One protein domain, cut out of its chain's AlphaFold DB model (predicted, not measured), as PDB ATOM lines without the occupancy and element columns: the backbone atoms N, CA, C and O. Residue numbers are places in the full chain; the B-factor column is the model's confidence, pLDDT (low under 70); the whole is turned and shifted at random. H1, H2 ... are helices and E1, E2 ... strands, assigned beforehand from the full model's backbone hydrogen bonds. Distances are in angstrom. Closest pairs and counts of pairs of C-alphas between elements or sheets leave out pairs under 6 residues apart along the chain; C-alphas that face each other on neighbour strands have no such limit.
ATOM      1  N   VAL A 164      26.137  52.662   6.953       96.88
ATOM      2  CA  VAL A 164      26.831  51.420   6.603       96.88
ATOM      3  C   VAL A 164      26.729  51.088   5.110       96.88
ATOM      4  O   VAL A 164      27.622  50.429   4.583       96.88
ATOM      5  N   LEU A 165      25.681  51.528   4.401       96.69
ATOM      6  CA  LEU A 165      25.547  51.305   2.953       96.69
ATOM      7  C   LEU A 165      26.582  52.082   2.135       96.69
ATOM      8  O   LEU A 165      26.908  51.657   1.027       96.69
ATOM      9  N   ASP A 166      27.102  53.174   2.686       96.06
ATOM     10  CA  ASP A 166      28.078  54.033   2.029       96.06
ATOM     11  C   ASP A 166      29.497  53.442   2.100       96.06
ATOM     12  O   ASP A 166      30.356  53.770   1.273       96.06
ATOM     13  N   ASN A 167      29.730  52.506   3.028       96.69
ATOM     14  CA  ASN A 167      31.001  51.806   3.189       96.69
ATOM     15  C   ASN A 167      31.387  51.033   1.924       96.69
ATOM     16  O   ASN A 167      30.588  50.311   1.325       96.69
ATOM     17  N   ALA A 168      32.669  51.075   1.582       95.06
ATOM     18  CA  ALA A 168      33.250  50.338   0.465       95.06
ATOM     19  C   ALA A 168      32.996  48.821   0.503       95.06
ATOM     20  O   ALA A 168      32.931  48.171  -0.539       95.06
ATOM     21  N   SER A 169      32.879  48.238   1.698       95.56
ATOM     22  CA  SER A 169      32.629  46.804   1.878       95.56
ATOM     23  C   SER A 169      31.172  46.397   1.640       95.56
ATOM     24  O   SER A 169      30.881  45.201   1.590       95.56
ATOM     25  N   SER A 170      30.253  47.357   1.515       96.44
ATOM     26  CA  SER A 170      28.813  47.122   1.370       96.44
ATOM     27  C   SER A 170      28.449  46.824  -0.081       96.44
ATOM     28  O   SER A 170      27.864  47.638  -0.793       96.44
ATOM     29  N   LEU A 171      28.842  45.627  -0.518       95.56
ATOM     30  CA  LEU A 171      28.718  45.163  -1.896       95.56
ATOM     31  C   LEU A 171      27.600  44.133  -2.064       95.56
ATOM     32  O   LEU A 171      27.411  43.226  -1.247       95.56
ATOM     33  N   PHE A 172      26.902  44.226  -3.189       95.88
ATOM     34  CA  PHE A 172      25.771  43.377  -3.529       95.88
ATOM     35  C   PHE A 172      25.939  42.780  -4.923       95.88
ATOM     36  O   PHE A 172      26.412  43.438  -5.852       95.88
ATOM     37  N   TYR A 173      25.508  41.533  -5.075       94.31
ATOM     38  CA  TYR A 173      25.399  40.889  -6.375       94.31
ATOM     39  C   TYR A 173      24.144  41.345  -7.105       94.31
ATOM     40  O   TYR A 173      23.055  41.413  -6.523       94.31
ATOM     41  N   CYS A 174      24.289  41.573  -8.410       94.31
ATOM     42  CA  CYS A 174      23.141  41.696  -9.296       94.31
ATOM     43  C   CYS A 174      22.240  40.444  -9.180       94.31
ATOM     44  O   CYS A 174      22.752  39.323  -9.209       94.31
ATOM     45  N   PRO A 175      20.906  40.610  -9.093       90.69
ATOM     46  CA  PRO A 175      19.972  39.493  -8.935       90.69
ATOM     47  C   PRO A 175      19.874  38.576 -10.167       90.69
ATOM     48  O   PRO A 175      19.370  37.457 -10.066       90.69
ATOM     49  N   THR A 176      20.347  39.017 -11.337       90.50
ATOM     50  CA  THR A 176      20.329  38.216 -12.566       90.50
ATOM     51  C   THR A 176      21.438  37.170 -12.552       90.50
ATOM     52  O   THR A 176      22.620  37.508 -12.504       90.50
ATOM     53  N   TRP A 177      21.045  35.901 -12.690       84.00
ATOM     54  CA  TRP A 177      21.917  34.720 -12.629       84.00
ATOM     55  C   TRP A 177      23.200  34.795 -13.478       84.00
ATOM     56  O   TRP A 177      24.245  34.359 -13.012       84.00
ATOM     57  N   ASN A 178      23.150  35.405 -14.665       87.62
ATOM     58  CA  ASN A 178      24.303  35.514 -15.573       87.62
ATOM     59  C   ASN A 178      25.062  36.840 -15.490       87.62
ATOM     60  O   ASN A 178      26.006  37.046 -16.245       87.62
ATOM     61  N   CYS A 179      24.647  37.769 -14.629       90.94
ATOM     62  CA  CYS A 179      25.318  39.059 -14.556       90.94
ATOM     63  C   CYS A 179      26.607  38.970 -13.739       90.94
ATOM     64  O   CYS A 179      27.636  39.467 -14.181       90.94
ATOM     65  N   GLY A 180      26.556  38.366 -12.547       87.69
ATOM     66  CA  GLY A 180      27.723  38.180 -11.672       87.69
ATOM     67  C   GLY A 180      28.395  39.465 -11.156       87.69
ATOM     68  O   GLY A 180      29.251  39.378 -10.280       87.69
ATOM     69  N   GLN A 181      28.005  40.640 -11.655       91.38
ATOM     70  CA  GLN A 181      28.598  41.925 -11.300       91.38
ATOM     71  C   GLN A 181      28.278  42.324  -9.856       91.38
ATOM     72  O   GLN A 181      27.198  42.031  -9.323       91.38
ATOM     73  N   LEU A 182      29.249  43.010  -9.255       93.25
ATOM     74  CA  LEU A 182      29.192  43.572  -7.915       93.25
ATOM     75  C   LEU A 182      28.938  45.069  -7.979       93.25
ATOM     76  O   LEU A 182      29.578  45.778  -8.752       93.25
ATOM     77  N   PHE A 183      28.057  45.540  -7.109       93.81
ATOM     78  CA  PHE A 183      27.725  46.950  -7.003       93.81
ATOM     79  C   PHE A 183      27.639  47.371  -5.540       93.81
ATOM     80  O   PHE A 183      27.119  46.632  -4.703       93.81
ATOM     81  N   GLY A 184      28.117  48.578  -5.250       94.31
ATOM     82  CA  GLY A 184      27.804  49.275  -4.007       94.31
ATOM     83  C   GLY A 184      26.446  49.978  -4.076       94.31
ATOM     84  O   GLY A 184      25.789  50.031  -5.123       94.31
ATOM     85  N   PHE A 185      26.032  50.555  -2.955       95.00
ATOM     86  CA  PHE A 185      24.912  51.490  -2.920       95.00
ATOM     87  C   PHE A 185      25.376  52.905  -3.339       95.00
ATOM     88  O   PHE A 185      26.492  53.286  -2.996       95.00
ATOM     89  N   PRO A 186      24.573  53.694  -4.087       94.88
ATOM     90  CA  PRO A 186      23.300  53.347  -4.731       94.88
ATOM     91  C   PRO A 186      23.460  52.727  -6.132       94.88
ATOM     92  O   PRO A 186      22.459  52.455  -6.792       94.88
ATOM     93  N   ALA A 187      24.691  52.490  -6.598       93.19
ATOM     94  CA  ALA A 187      24.989  52.034  -7.960       93.19
ATOM     95  C   ALA A 187      24.234  50.756  -8.380       93.19
ATOM     96  O   ALA A 187      23.869  50.622  -9.548       93.19
ATOM     97  N   ILE A 188      23.916  49.854  -7.442       94.62
ATOM     98  CA  ILE A 188      23.094  48.666  -7.727       94.62
ATOM     99  C   ILE A 188      21.732  49.010  -8.357       94.62
ATOM    100  O   ILE A 188      21.243  48.240  -9.179       94.62
ATOM    101  N   PHE A 189      21.138  50.164  -8.040       92.44
ATOM    102  CA  PHE A 189      19.856  50.590  -8.614       92.44
ATOM    103  C   PHE A 189      19.980  51.245  -9.986       92.44
ATOM    104  O   PHE A 189      19.022  51.240 -10.757       92.44
ATOM    105  N   ALA A 190      21.160  51.762 -10.331       90.38
ATOM    106  CA  ALA A 190      21.434  52.249 -11.678       90.38
ATOM    107  C   ALA A 190      21.601  51.098 -12.684       90.38
ATOM    108  O   ALA A 190      21.423  51.294 -13.887       90.38
ATOM    109  N   HIS A 191      21.921  49.895 -12.194       91.12
ATOM    110  CA  HIS A 191      22.147  48.724 -13.031       91.12
ATOM    111  C   HIS A 191      20.886  48.301 -13.793       91.12
ATOM    112  O   HIS A 191      19.797  48.208 -13.223       91.12
ATOM    113  N   SER A 192      21.032  47.980 -15.079       82.75
ATOM    114  CA  SER A 192      19.912  47.738 -16.002       82.75
ATOM    115  C   SER A 192      18.972  46.621 -15.545       82.75
ATOM    116  O   SER A 192      17.758  46.739 -15.696       82.75
ATOM    117  N   HIS A 193      19.506  45.566 -14.928       84.88
ATOM    118  CA  HIS A 193      18.715  44.447 -14.413       84.88
ATOM    119  C   HIS A 193      17.881  44.785 -13.174       84.88
ATOM    120  O   HIS A 193      16.938  44.063 -12.871       84.88
ATOM    121  N   VAL A 194      18.238  45.845 -12.449       82.62
ATOM    122  CA  VAL A 194      17.492  46.328 -11.283       82.62
ATOM    123  C   VAL A 194      16.535  47.431 -11.722       82.62
ATOM    124  O   VAL A 194      15.334  47.336 -11.480       82.62
ATOM    125  N   LYS A 195      17.041  48.420 -12.465       83.94
ATOM    126  CA  LYS A 195      16.265  49.551 -12.984       83.94
ATOM    127  C   LYS A 195      15.148  49.127 -13.940       83.94
ATOM    128  O   LYS A 195      14.056  49.681 -13.902       83.94
ATOM    129  N   GLY A 196      15.430  48.153 -14.806       82.88
ATOM    130  CA  GLY A 196      14.492  47.607 -15.787       82.88
ATOM    131  C   GLY A 196      13.728  46.378 -15.300       82.88
ATOM    132  O   GLY A 196      13.035  45.749 -16.100       82.88
ATOM    133  N   ALA A 197      13.866  45.994 -14.026       83.38
ATOM    134  CA  ALA A 197      13.157  44.842 -13.494       83.38
ATOM    135  C   ALA A 197      11.641  45.062 -13.588       83.38
ATOM    136  O   ALA A 197      11.109  46.072 -13.136       83.38
ATOM    137  N   SER A 198      10.929  44.064 -14.108       89.25
ATOM    138  CA  SER A 198       9.465  43.987 -14.044       89.25
ATOM    139  C   SER A 198       8.959  43.479 -12.685       89.25
ATOM    140  O   SER A 198       7.785  43.139 -12.543       89.25
ATOM    141  N   LEU A 199       9.845  43.387 -11.692       91.62
ATOM    142  CA  LEU A 199       9.560  42.878 -10.358       91.62
ATOM    143  C   LEU A 199       9.461  44.035  -9.368       91.62
ATOM    144  O   LEU A 199      10.302  44.932  -9.373       91.62
ATOM    145  N   ALA A 200       8.472  43.960  -8.479       95.25
ATOM    146  CA  ALA A 200       8.410  44.824  -7.308       95.25
ATOM    147  C   ALA A 200       9.620  44.580  -6.387       95.25
ATOM    148  O   ALA A 200      10.143  43.457  -6.324       95.25
ATOM    149  N   TRP A 201      10.014  45.597  -5.619       94.94
ATOM    150  CA  TRP A 201      11.102  45.529  -4.644       94.94
ATOM    151  C   TRP A 201      10.969  44.330  -3.700       94.94
ATOM    152  O   TRP A 201      11.954  43.640  -3.437       94.94
ATOM    153  N   ASP A 202       9.752  44.022  -3.248       94.81
ATOM    154  CA  ASP A 202       9.503  42.897  -2.343       94.81
ATOM    155  C   ASP A 202       9.910  41.542  -2.925       94.81
ATOM    156  O   ASP A 202      10.402  40.686  -2.193       94.81
ATOM    157  N   ALA A 203       9.767  41.346  -4.236       94.62
ATOM    158  CA  ALA A 203      10.275  40.154  -4.906       94.62
ATOM    159  C   ALA A 203      11.785  40.270  -5.173       94.62
ATOM    160  O   ALA A 203      12.536  39.314  -4.969       94.62
ATOM    161  N   LEU A 204      12.238  41.452  -5.600       93.44
ATOM    162  CA  LEU A 204      13.619  41.699  -6.005       93.44
ATOM    163  C   LEU A 204      14.620  41.549  -4.853       93.44
ATOM    164  O   LEU A 204      15.689  40.965  -5.035       93.44
ATOM    165  N   LYS A 205      14.277  42.024  -3.653       94.12
ATOM    166  CA  LYS A 205      15.168  42.020  -2.483       94.12
ATOM    167  C   LYS A 205      15.607  40.626  -2.046       94.12
ATOM    168  O   LYS A 205      16.658  40.479  -1.433       94.12
ATOM    169  N   HIS A 206      14.829  39.595  -2.375       93.56
ATOM    170  CA  HIS A 206      15.182  38.202  -2.103       93.56
ATOM    171  C   HIS A 206      16.176  37.621  -3.116       93.56
ATOM    172  O   HIS A 206      16.825  36.614  -2.832       93.56
ATOM    173  N   LEU A 207      16.294  38.245  -4.288       93.38
ATOM    174  CA  LEU A 207      17.234  37.860  -5.336       93.38
ATOM    175  C   LEU A 207      18.584  38.568  -5.178       93.38
ATOM    176  O   LEU A 207      19.610  38.024  -5.583       93.38
ATOM    177  N   ILE A 208      18.591  39.756  -4.569       94.12
ATOM    178  CA  ILE A 208      19.815  40.480  -4.222       94.12
ATOM    179  C   ILE A 208      20.531  39.737  -3.091       94.12
ATOM    180  O   ILE A 208      19.941  39.386  -2.069       94.12
ATOM    181  N   LYS A 209      21.833  39.508  -3.270       94.81
ATOM    182  CA  LYS A 209      22.675  38.834  -2.277       94.81
ATOM    183  C   LYS A 209      23.810  39.749  -1.850       94.81
ATOM    184  O   LYS A 209      24.494  40.317  -2.696       94.81
ATOM    185  N   HIS A 210      24.033  39.849  -0.544       95.31
ATOM    186  CA  HIS A 210      25.233  40.477  -0.001       95.31
ATOM    187  C   HIS A 210      26.472  39.656  -0.388       95.31
ATOM    188  O   HIS A 210      26.499  38.432  -0.230       95.31
ATOM    189  N   ALA A 211      27.501  40.333  -0.889       93.75
ATOM    190  CA  ALA A 211      28.756  39.731  -1.303       93.75
ATOM    191  C   ALA A 211      29.782  39.717  -0.158       93.75
ATOM    192  O   ALA A 211      30.841  40.329  -0.259       93.75
ATOM    193  N   GLY A 212      29.480  39.009   0.936       91.44
ATOM    194  CA  GLY A 212      30.304  39.039   2.156       91.44
ATOM    195  C   GLY A 212      31.771  38.620   1.961       91.44
ATOM    196  O   GLY A 212      32.662  39.152   2.624       91.44
ATOM    197  N   GLU A 213      32.045  37.715   1.018       91.75
ATOM    198  CA  GLU A 213      33.414  37.337   0.633       91.75
ATOM    199  C   GLU A 213      34.161  38.509  -0.017       91.75
ATOM    200  O   GLU A 213      35.260  38.855   0.412       91.75
ATOM    201  N   ALA A 214      33.527  39.181  -0.985       91.44
ATOM    202  CA  ALA A 214      34.072  40.379  -1.617       91.44
ATOM    203  C   ALA A 214      34.275  41.499  -0.586       91.44
ATOM    204  O   ALA A 214      35.340  42.105  -0.540       91.44
ATOM    205  N   GLY A 215      33.309  41.710   0.315       91.88
ATOM    206  CA  GLY A 215      33.439  42.655   1.426       91.88
ATOM    207  C   GLY A 215      34.645  42.352   2.325       91.88
ATOM    208  O   GLY A 215      35.361  43.264   2.731       91.88
ATOM    209  N   SER A 216      34.947  41.076   2.579       93.19
ATOM    210  CA  SER A 216      36.131  40.679   3.356       93.19
ATOM    211  C   SER A 216      37.442  40.991   2.628       93.19
ATOM    212  O   SER A 216      38.402  41.425   3.264       93.19
ATOM    213  N   ILE A 217      37.479  40.817   1.301       92.12
ATOM    214  CA  ILE A 217      38.622  41.200   0.459       92.12
ATOM    215  C   ILE A 217      38.798  42.723   0.467       92.12
ATOM    216  O   ILE A 217      39.908  43.198   0.698       92.12
ATOM    217  N   VAL A 218      37.713  43.493   0.319       93.00
ATOM    218  CA  VAL A 218      37.731  44.963   0.432       93.00
ATOM    219  C   VAL A 218      38.378  45.403   1.741       93.00
ATOM    220  O   VAL A 218      39.284  46.230   1.727       93.00
ATOM    221  N   LEU A 219      37.983  44.812   2.872       94.81
ATOM    222  CA  LEU A 219      38.555  45.156   4.176       94.81
ATOM    223  C   LEU A 219      40.061  44.857   4.269       94.81
ATOM    224  O   LEU A 219      40.785  45.579   4.957       94.81
ATOM    225  N   GLN A 220      40.554  43.817   3.588       93.50
ATOM    226  CA  GLN A 220      41.993  43.548   3.505       93.50
ATOM    227  C   GLN A 220      42.710  44.598   2.656       93.50
ATOM    228  O   GLN A 220      43.756  45.092   3.069       93.50
ATOM    229  N   VAL A 221      42.134  44.975   1.512       90.56
ATOM    230  CA  VAL A 221      42.691  46.014   0.635       90.56
ATOM    231  C   VAL A 221      42.744  47.366   1.349       90.56
ATOM    232  O   VAL A 221      43.792  48.008   1.355       90.56
ATOM    233  N   LEU A 222      41.669  47.762   2.040       93.56
ATOM    234  CA  LEU A 222      41.639  48.980   2.856       93.56
ATOM    235  C   LEU A 222      42.756  48.975   3.904       93.56
ATOM    236  O   LEU A 222      43.498  49.945   4.026       93.56
ATOM    237  N   LYS A 223      42.947  47.845   4.598       94.75
ATOM    238  CA  LYS A 223      44.037  47.684   5.569       94.75
ATOM    239  C   LYS A 223      45.419  47.832   4.923       94.75
ATOM    240  O   LYS A 223      46.291  48.448   5.528       94.75
ATOM    241  N   ILE A 224      45.628  47.277   3.726       90.06
ATOM    242  CA  ILE A 224      46.894  47.395   2.979       90.06
ATOM    243  C   ILE A 224      47.177  48.856   2.614       90.06
ATOM    244  O   ILE A 224      48.316  49.299   2.724       90.06
ATOM    245  N   PHE A 225      46.146  49.616   2.245       89.50
ATOM    246  CA  PHE A 225      46.266  51.046   1.954       89.50
ATOM    247  C   PHE A 225      46.314  51.942   3.199       89.50
ATOM    248  O   PHE A 225      46.444  53.155   3.064       89.50
ATOM    249  N   GLY A 226      46.230  51.378   4.410       93.75
ATOM    250  CA  GLY A 226      46.182  52.163   5.645       93.75
ATOM    251  C   GLY A 226      44.886  52.964   5.812       93.75
ATOM    252  O   GLY A 226      44.867  53.947   6.548       93.75
ATOM    253  N   LEU A 227      43.813  52.556   5.133       94.81
ATOM    254  CA  LEU A 227      42.491  53.174   5.192       94.81
ATOM    255  C   LEU A 227      41.623  52.520   6.278       94.81
ATOM    256  O   LEU A 227      41.811  51.355   6.649       94.81
ATOM    257  N   ALA A 228      40.649  53.271   6.791       97.06
ATOM    258  CA  ALA A 228      39.728  52.797   7.820       97.06
ATOM    259  C   ALA A 228      38.693  51.802   7.252       97.06
ATOM    260  O   ALA A 228      38.442  51.759   6.047       97.06
ATOM    261  N   LYS A 229      38.082  50.966   8.101       96.31
ATOM    262  CA  LYS A 229      37.124  49.929   7.649       96.31
ATOM    263  C   LYS A 229      35.797  50.504   7.143       96.31
ATOM    264  O   LYS A 229      35.131  49.871   6.335       96.31
ATOM    265  N   ASP A 230      35.441  51.677   7.639       96.31
ATOM    266  CA  ASP A 230      34.292  52.513   7.291       96.31
ATOM    267  C   ASP A 230      34.618  53.508   6.164       96.31
ATOM    268  O   ASP A 230      33.907  54.486   5.957       96.31
ATOM    269  N   THR A 231      35.699  53.269   5.409       96.38
ATOM    270  CA  THR A 231      36.010  54.080   4.226       96.38
ATOM    271  C   THR A 231      34.839  54.034   3.249       96.38
ATOM    272  O   THR A 231      34.390  52.957   2.845       96.38
ATOM    273  N   HIS A 232      34.371  55.212   2.844       95.62
ATOM    274  CA  HIS A 232      33.267  55.361   1.909       95.62
ATOM    275  C   HIS A 232      33.670  54.868   0.511       95.62
ATOM    276  O   HIS A 232      34.781  55.104   0.035       95.62
ATOM    277  N   SER A 233      32.740  54.219  -0.187       91.56
ATOM    278  CA  SER A 233      32.890  53.776  -1.581       91.56
ATOM    279  C   SER A 233      33.372  54.883  -2.537       91.56
ATOM    280  O   SER A 233      34.273  54.647  -3.333       91.56
ATOM    281  N   ALA A 234      32.847  56.106  -2.419       89.88
ATOM    282  CA  ALA A 234      33.275  57.265  -3.200       89.88
ATOM    283  C   ALA A 234      34.781  57.565  -3.078       89.88
ATOM    284  O   ALA A 234      35.415  57.877  -4.081       89.88
ATOM    285  N   SER A 235      35.373  57.398  -1.890       90.56
ATOM    286  CA  SER A 235      36.815  57.594  -1.685       90.56
ATOM    287  C   SER A 235      37.661  56.565  -2.435       90.56
ATOM    288  O   SER A 235      38.813  56.830  -2.759       90.56
ATOM    289  N   LEU A 236      37.105  55.388  -2.732       86.62
ATOM    290  CA  LEU A 236      37.790  54.380  -3.538       86.62
ATOM    291  C   LEU A 236      37.685  54.644  -5.031       86.62
ATOM    292  O   LEU A 236      38.634  54.340  -5.743       86.62
ATOM    293  N   ASN A 237      36.602  55.270  -5.493       82.81
ATOM    294  CA  ASN A 237      36.501  55.706  -6.886       82.81
ATOM    295  C   ASN A 237      37.570  56.759  -7.217       82.81
ATOM    296  O   ASN A 237      38.026  56.858  -8.350       82.81
ATOM    297  N   GLU A 238      38.040  57.529  -6.227       84.88
ATOM    298  CA  GLU A 238      39.197  58.403  -6.427       84.88
ATOM    299  C   GLU A 238      40.471  57.600  -6.732       84.88
ATOM    300  O   GLU A 238      41.349  58.097  -7.432       84.88
ATOM    301  N   LEU A 239      40.585  56.356  -6.260       81.25
ATOM    302  CA  LEU A 239      41.716  55.463  -6.524       81.25
ATOM    303  C   LEU A 239      41.589  54.690  -7.849       81.25
ATOM    304  O   LEU A 239      42.542  53.993  -8.213       81.25
ATOM    305  N   ASP A 240      40.467  54.808  -8.567       75.44
ATOM    306  CA  ASP A 240      40.240  54.083  -9.821       75.44
ATOM    307  C   ASP A 240      41.328  54.387 -10.856       75.44
ATOM    308  O   ASP A 240      41.858  55.499 -10.959       75.44
ATOM    309  N   GLY A 241      41.736  53.341 -11.575       75.62
ATOM    310  CA  GLY A 241      42.866  53.392 -12.496       75.62
ATOM    311  C   GLY A 241      44.234  53.646 -11.847       75.62
ATOM    312  O   GLY A 241      45.191  53.924 -12.570       75.62
ATOM    313  N   ARG A 242      44.378  53.560 -10.513       80.94
ATOM    314  CA  ARG A 242      45.677  53.728  -9.822       80.94
ATOM    315  C   ARG A 242      46.183  52.466  -9.128       80.94
ATOM    316  O   ARG A 242      47.337  52.429  -8.703       80.94
ATOM    317  N   CYS A 243      45.359  51.426  -9.004       82.44
ATOM    318  CA  CYS A 243      45.781  50.166  -8.397       82.44
ATOM    319  C   CYS A 243      46.560  49.316  -9.410       82.44
ATOM    320  O   CYS A 243      46.005  48.857 -10.405       82.44
ATOM    321  N   VAL A 244      47.844  49.070  -9.138       81.94
ATOM    322  CA  VAL A 244      48.704  48.194  -9.951       81.94
ATOM    323  C   VAL A 244      49.097  46.969  -9.129       81.94
ATOM    324  O   VAL A 244      49.622  47.109  -8.023       81.94
ATOM    325  N   CYS A 245      48.876  45.758  -9.656       80.12
ATOM    326  CA  CYS A 245      49.360  44.548  -8.985       80.12
ATOM    327  C   CYS A 245      50.873  44.428  -9.155       80.12
ATOM    328  O   CYS A 245      51.376  44.245 -10.263       80.12
ATOM    329  N   LEU A 246      51.606  44.423  -8.043       82.62
ATOM    330  CA  LEU A 246      53.055  44.179  -8.045       82.62
ATOM    331  C   LEU A 246      53.418  42.685  -8.098       82.62
ATOM    332  O   LEU A 246      54.589  42.325  -8.100       82.62
ATOM    333  N   CYS A 247      52.421  41.803  -8.188       83.50
ATOM    334  CA  CYS A 247      52.589  40.354  -8.280       83.50
ATOM    335  C   CYS A 247      53.266  39.873  -9.579       83.50
ATOM    336  O   CYS A 247      53.566  38.690  -9.714       83.50
ATOM    337  N   GLY A 248      53.448  40.754 -10.570       82.38
ATOM    338  CA  GLY A 248      54.066  40.430 -11.861       82.38
ATOM    339  C   GLY A 248      53.168  39.661 -12.840       82.38
ATOM    340  O   GLY A 248      53.563  39.458 -13.994       82.38
ATOM    341  N   HIS A 249      51.955  39.277 -12.423       81.38
ATOM    342  CA  HIS A 249      51.014  38.523 -13.247       81.38
ATOM    343  C   HIS A 249      50.584  39.340 -14.485       81.38
ATOM    344  O   HIS A 249      50.098  40.463 -14.325       81.38
ATOM    345  N   PRO A 250      50.706  38.807 -15.718       83.94
ATOM    346  CA  PRO A 250      50.475  39.574 -16.947       83.94
ATOM    347  C   PRO A 250      49.090  40.224 -17.033       83.94
ATOM    348  O   PRO A 250      48.984  41.351 -17.510       83.94
ATOM    349  N   LYS A 251      48.048  39.550 -16.520       79.06
ATOM    350  CA  LYS A 251      46.661  40.058 -16.539       79.06
ATOM    351  C   LYS A 251      46.422  41.279 -15.635       79.06
ATOM    352  O   LYS A 251      45.413  41.945 -15.804       79.06
ATOM    353  N   PHE A 252      47.330  41.582 -14.706       81.00
ATOM    354  CA  PHE A 252      47.154  42.640 -13.699       81.00
ATOM    355  C   PHE A 252      48.229  43.737 -13.786       81.00
ATOM    356  O   PHE A 252      48.480  44.445 -12.811       81.00
ATOM    357  N   ARG A 253      48.908  43.843 -14.939       83.00
ATOM    358  CA  ARG A 253      49.939  44.867 -15.186       83.00
ATOM    359  C   ARG A 253      49.355  46.234 -15.519       83.00
ATOM    360  O   ARG A 253      50.008  47.241 -15.267       83.00
ATOM    361  N   ALA A 254      48.168  46.259 -16.116       85.62
ATOM    362  CA  ALA A 254      47.448  47.501 -16.330       85.62
ATOM    363  C   ALA A 254      46.890  48.000 -14.988       85.62
ATOM    364  O   ALA A 254      46.517  47.171 -14.152       85.62
ATOM    365  N   PRO A 255      46.818  49.322 -14.779       85.88
ATOM    366  CA  PRO A 255      46.056  49.864 -13.672       85.88
ATOM    367  C   PRO A 255      44.612  49.367 -13.739       85.88
ATOM    368  O   PRO A 255      44.012  49.329 -14.814       85.88
ATOM    369  N   MET A 256      44.087  48.944 -12.597       84.62
ATOM    370  CA  MET A 256      42.734  48.420 -12.470       84.62
ATOM    371  C   MET A 256      41.906  49.318 -11.567       84.62
ATOM    372  O   MET A 256      42.425  49.921 -10.623       84.62
ATOM    373  N   ASP A 257      40.609  49.335 -11.840       84.50
ATOM    374  CA  ASP A 257      39.621  49.902 -10.934       84.50
ATOM    375  C   ASP A 257      39.494  49.036  -9.679       84.50
ATOM    376  O   ASP A 257      39.903  47.864  -9.638       84.50
ATOM    377  N   PHE A 258      38.894  49.605  -8.640       83.94
ATOM    378  CA  PHE A 258      38.795  48.937  -7.350       83.94
ATOM    379  C   PHE A 258      37.968  47.638  -7.410       83.94
ATOM    380  O   PHE A 258      38.332  46.628  -6.806       83.94
ATOM    381  N   ILE A 259      36.870  47.620  -8.169       82.62
ATOM    382  CA  ILE A 259      35.987  46.445  -8.266       82.62
ATOM    383  C   ILE A 259      36.689  45.222  -8.902       82.62
ATOM    384  O   ILE A 259      36.627  44.142  -8.304       82.62
ATOM    385  N   PRO A 260      37.392  45.340 -10.049       81.94
ATOM    386  CA  PRO A 260      38.222  44.259 -10.588       81.94
ATOM    387  C   PRO A 260      39.250  43.685  -9.607       81.94
ATOM    388  O   PRO A 260      39.481  42.476  -9.611       81.94
ATOM    389  N   LEU A 261      39.838  44.519  -8.740       83.25
ATOM    390  CA  LEU A 261      40.802  44.069  -7.731       83.25
ATOM    391  C   LEU A 261      40.161  43.123  -6.702       83.25
ATOM    392  O   LEU A 261      40.787  42.163  -6.259       83.25
ATOM    393  N   VAL A 262      38.907  43.385  -6.334       84.50
ATOM    394  CA  VAL A 262      38.160  42.608  -5.335       84.50
ATOM    395  C   VAL A 262      37.628  41.295  -5.919       84.50
ATOM    396  O   VAL A 262      37.460  40.320  -5.186       84.50
ATOM    397  N   ARG A 263      37.382  41.242  -7.236       81.38
ATOM    398  CA  ARG A 263      36.912  40.043  -7.948       81.38
ATOM    399  C   ARG A 263      37.628  39.821  -9.284       81.38
ATOM    400  O   ARG A 263      37.061  40.082 -10.349       81.38
TER     401      ARG A 263
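What this domain is: This is residues 164 to 263 of the 269 residues of an uncharacterized protein of Piloderma croceum (strain F 1598) (UniProt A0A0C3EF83). A small two-strand hairpin, E1 and E2, sits near the middle of an elongated, loop-rich domain; the short helices H1, H2 and H3 string out from it toward one end, while H4, the one longer helix, lies toward the other end with the short helices H5 and H6. A long loop between H5 and H6 makes the far part of that second end, where residues 246 to 251 stick out, as residues 198 to 203 do at the first. The printed part has 100 residues, with two named strands and then six named helices in the order E1 E2 H1 H2 H3 H4 H5 H6; the sheet, E1 - E2, is antiparallel. The class is mostly helix, with under half of the residues in named elements. The whole is compact, with a radius of gyration of the C-alphas of 14.6 A, and spans 44 by 29 by 21 A, only just elongated.

Where its parts are: E1, residues 171 to 173, begins at C-alpha 171 (28.718, 45.163, -1.896) and is 7.0 A long; E2, residues 182 to 184, is 7.1 A long. H1 is residues 187 to 190, H2 residues 192 to 195 and H3 residues 201 to 204. H4, residues 212 to 224, runs 18.6 A from C-alpha 212 (30.304, 39.039, 2.156). H5 is residues 233 to 237; H6, residues 258 to 262, ends at C-alpha 262 (38.160, 42.608, -5.335).

How they stand to each other: E1 and E2 form a hairpin, antiparallel at 139 degrees, with N 172 and O 183 2.9 A apart and N 183 and O 172 3.0 A apart, both within hydrogen-bond range. Residues 172 to 173 of E1 also pair antiparallel with residues 209 to 210. The closest C-alphas of E1 and H4, Leu 171 and Gly 215, are 6.3 A apart. H4 and H6 only just touch, with 3 pairs of C-alphas within 8 A, through residues 214 to 218 of H4; Ala 214 and Val 262 have the closest C-alphas, 6.0 A apart. H5 and H6 are close but not clearly touching, closest at the C-alphas of Leu 236 and Phe 258, 6.7 A. H1 and H2 are close but not clearly touching, closest at the C-alphas of Phe 189 and Lys 195, 5.8 A. H3 is apart from H4. In H4, H5 and H6 every O i to N i+4 pair is within hydrogen-bond range; H1, H2 and H3 are too short for such a pair.

The domain as a whole: The C-alphas of Ala 200 and Gly 248, the two farthest apart, are 46.1 A apart. The printed part has no cut. The link from H5 to H6, residues 238 to 257, is long. The mean pLDDT of the printed part is 89.6, and no printed residue is under 70.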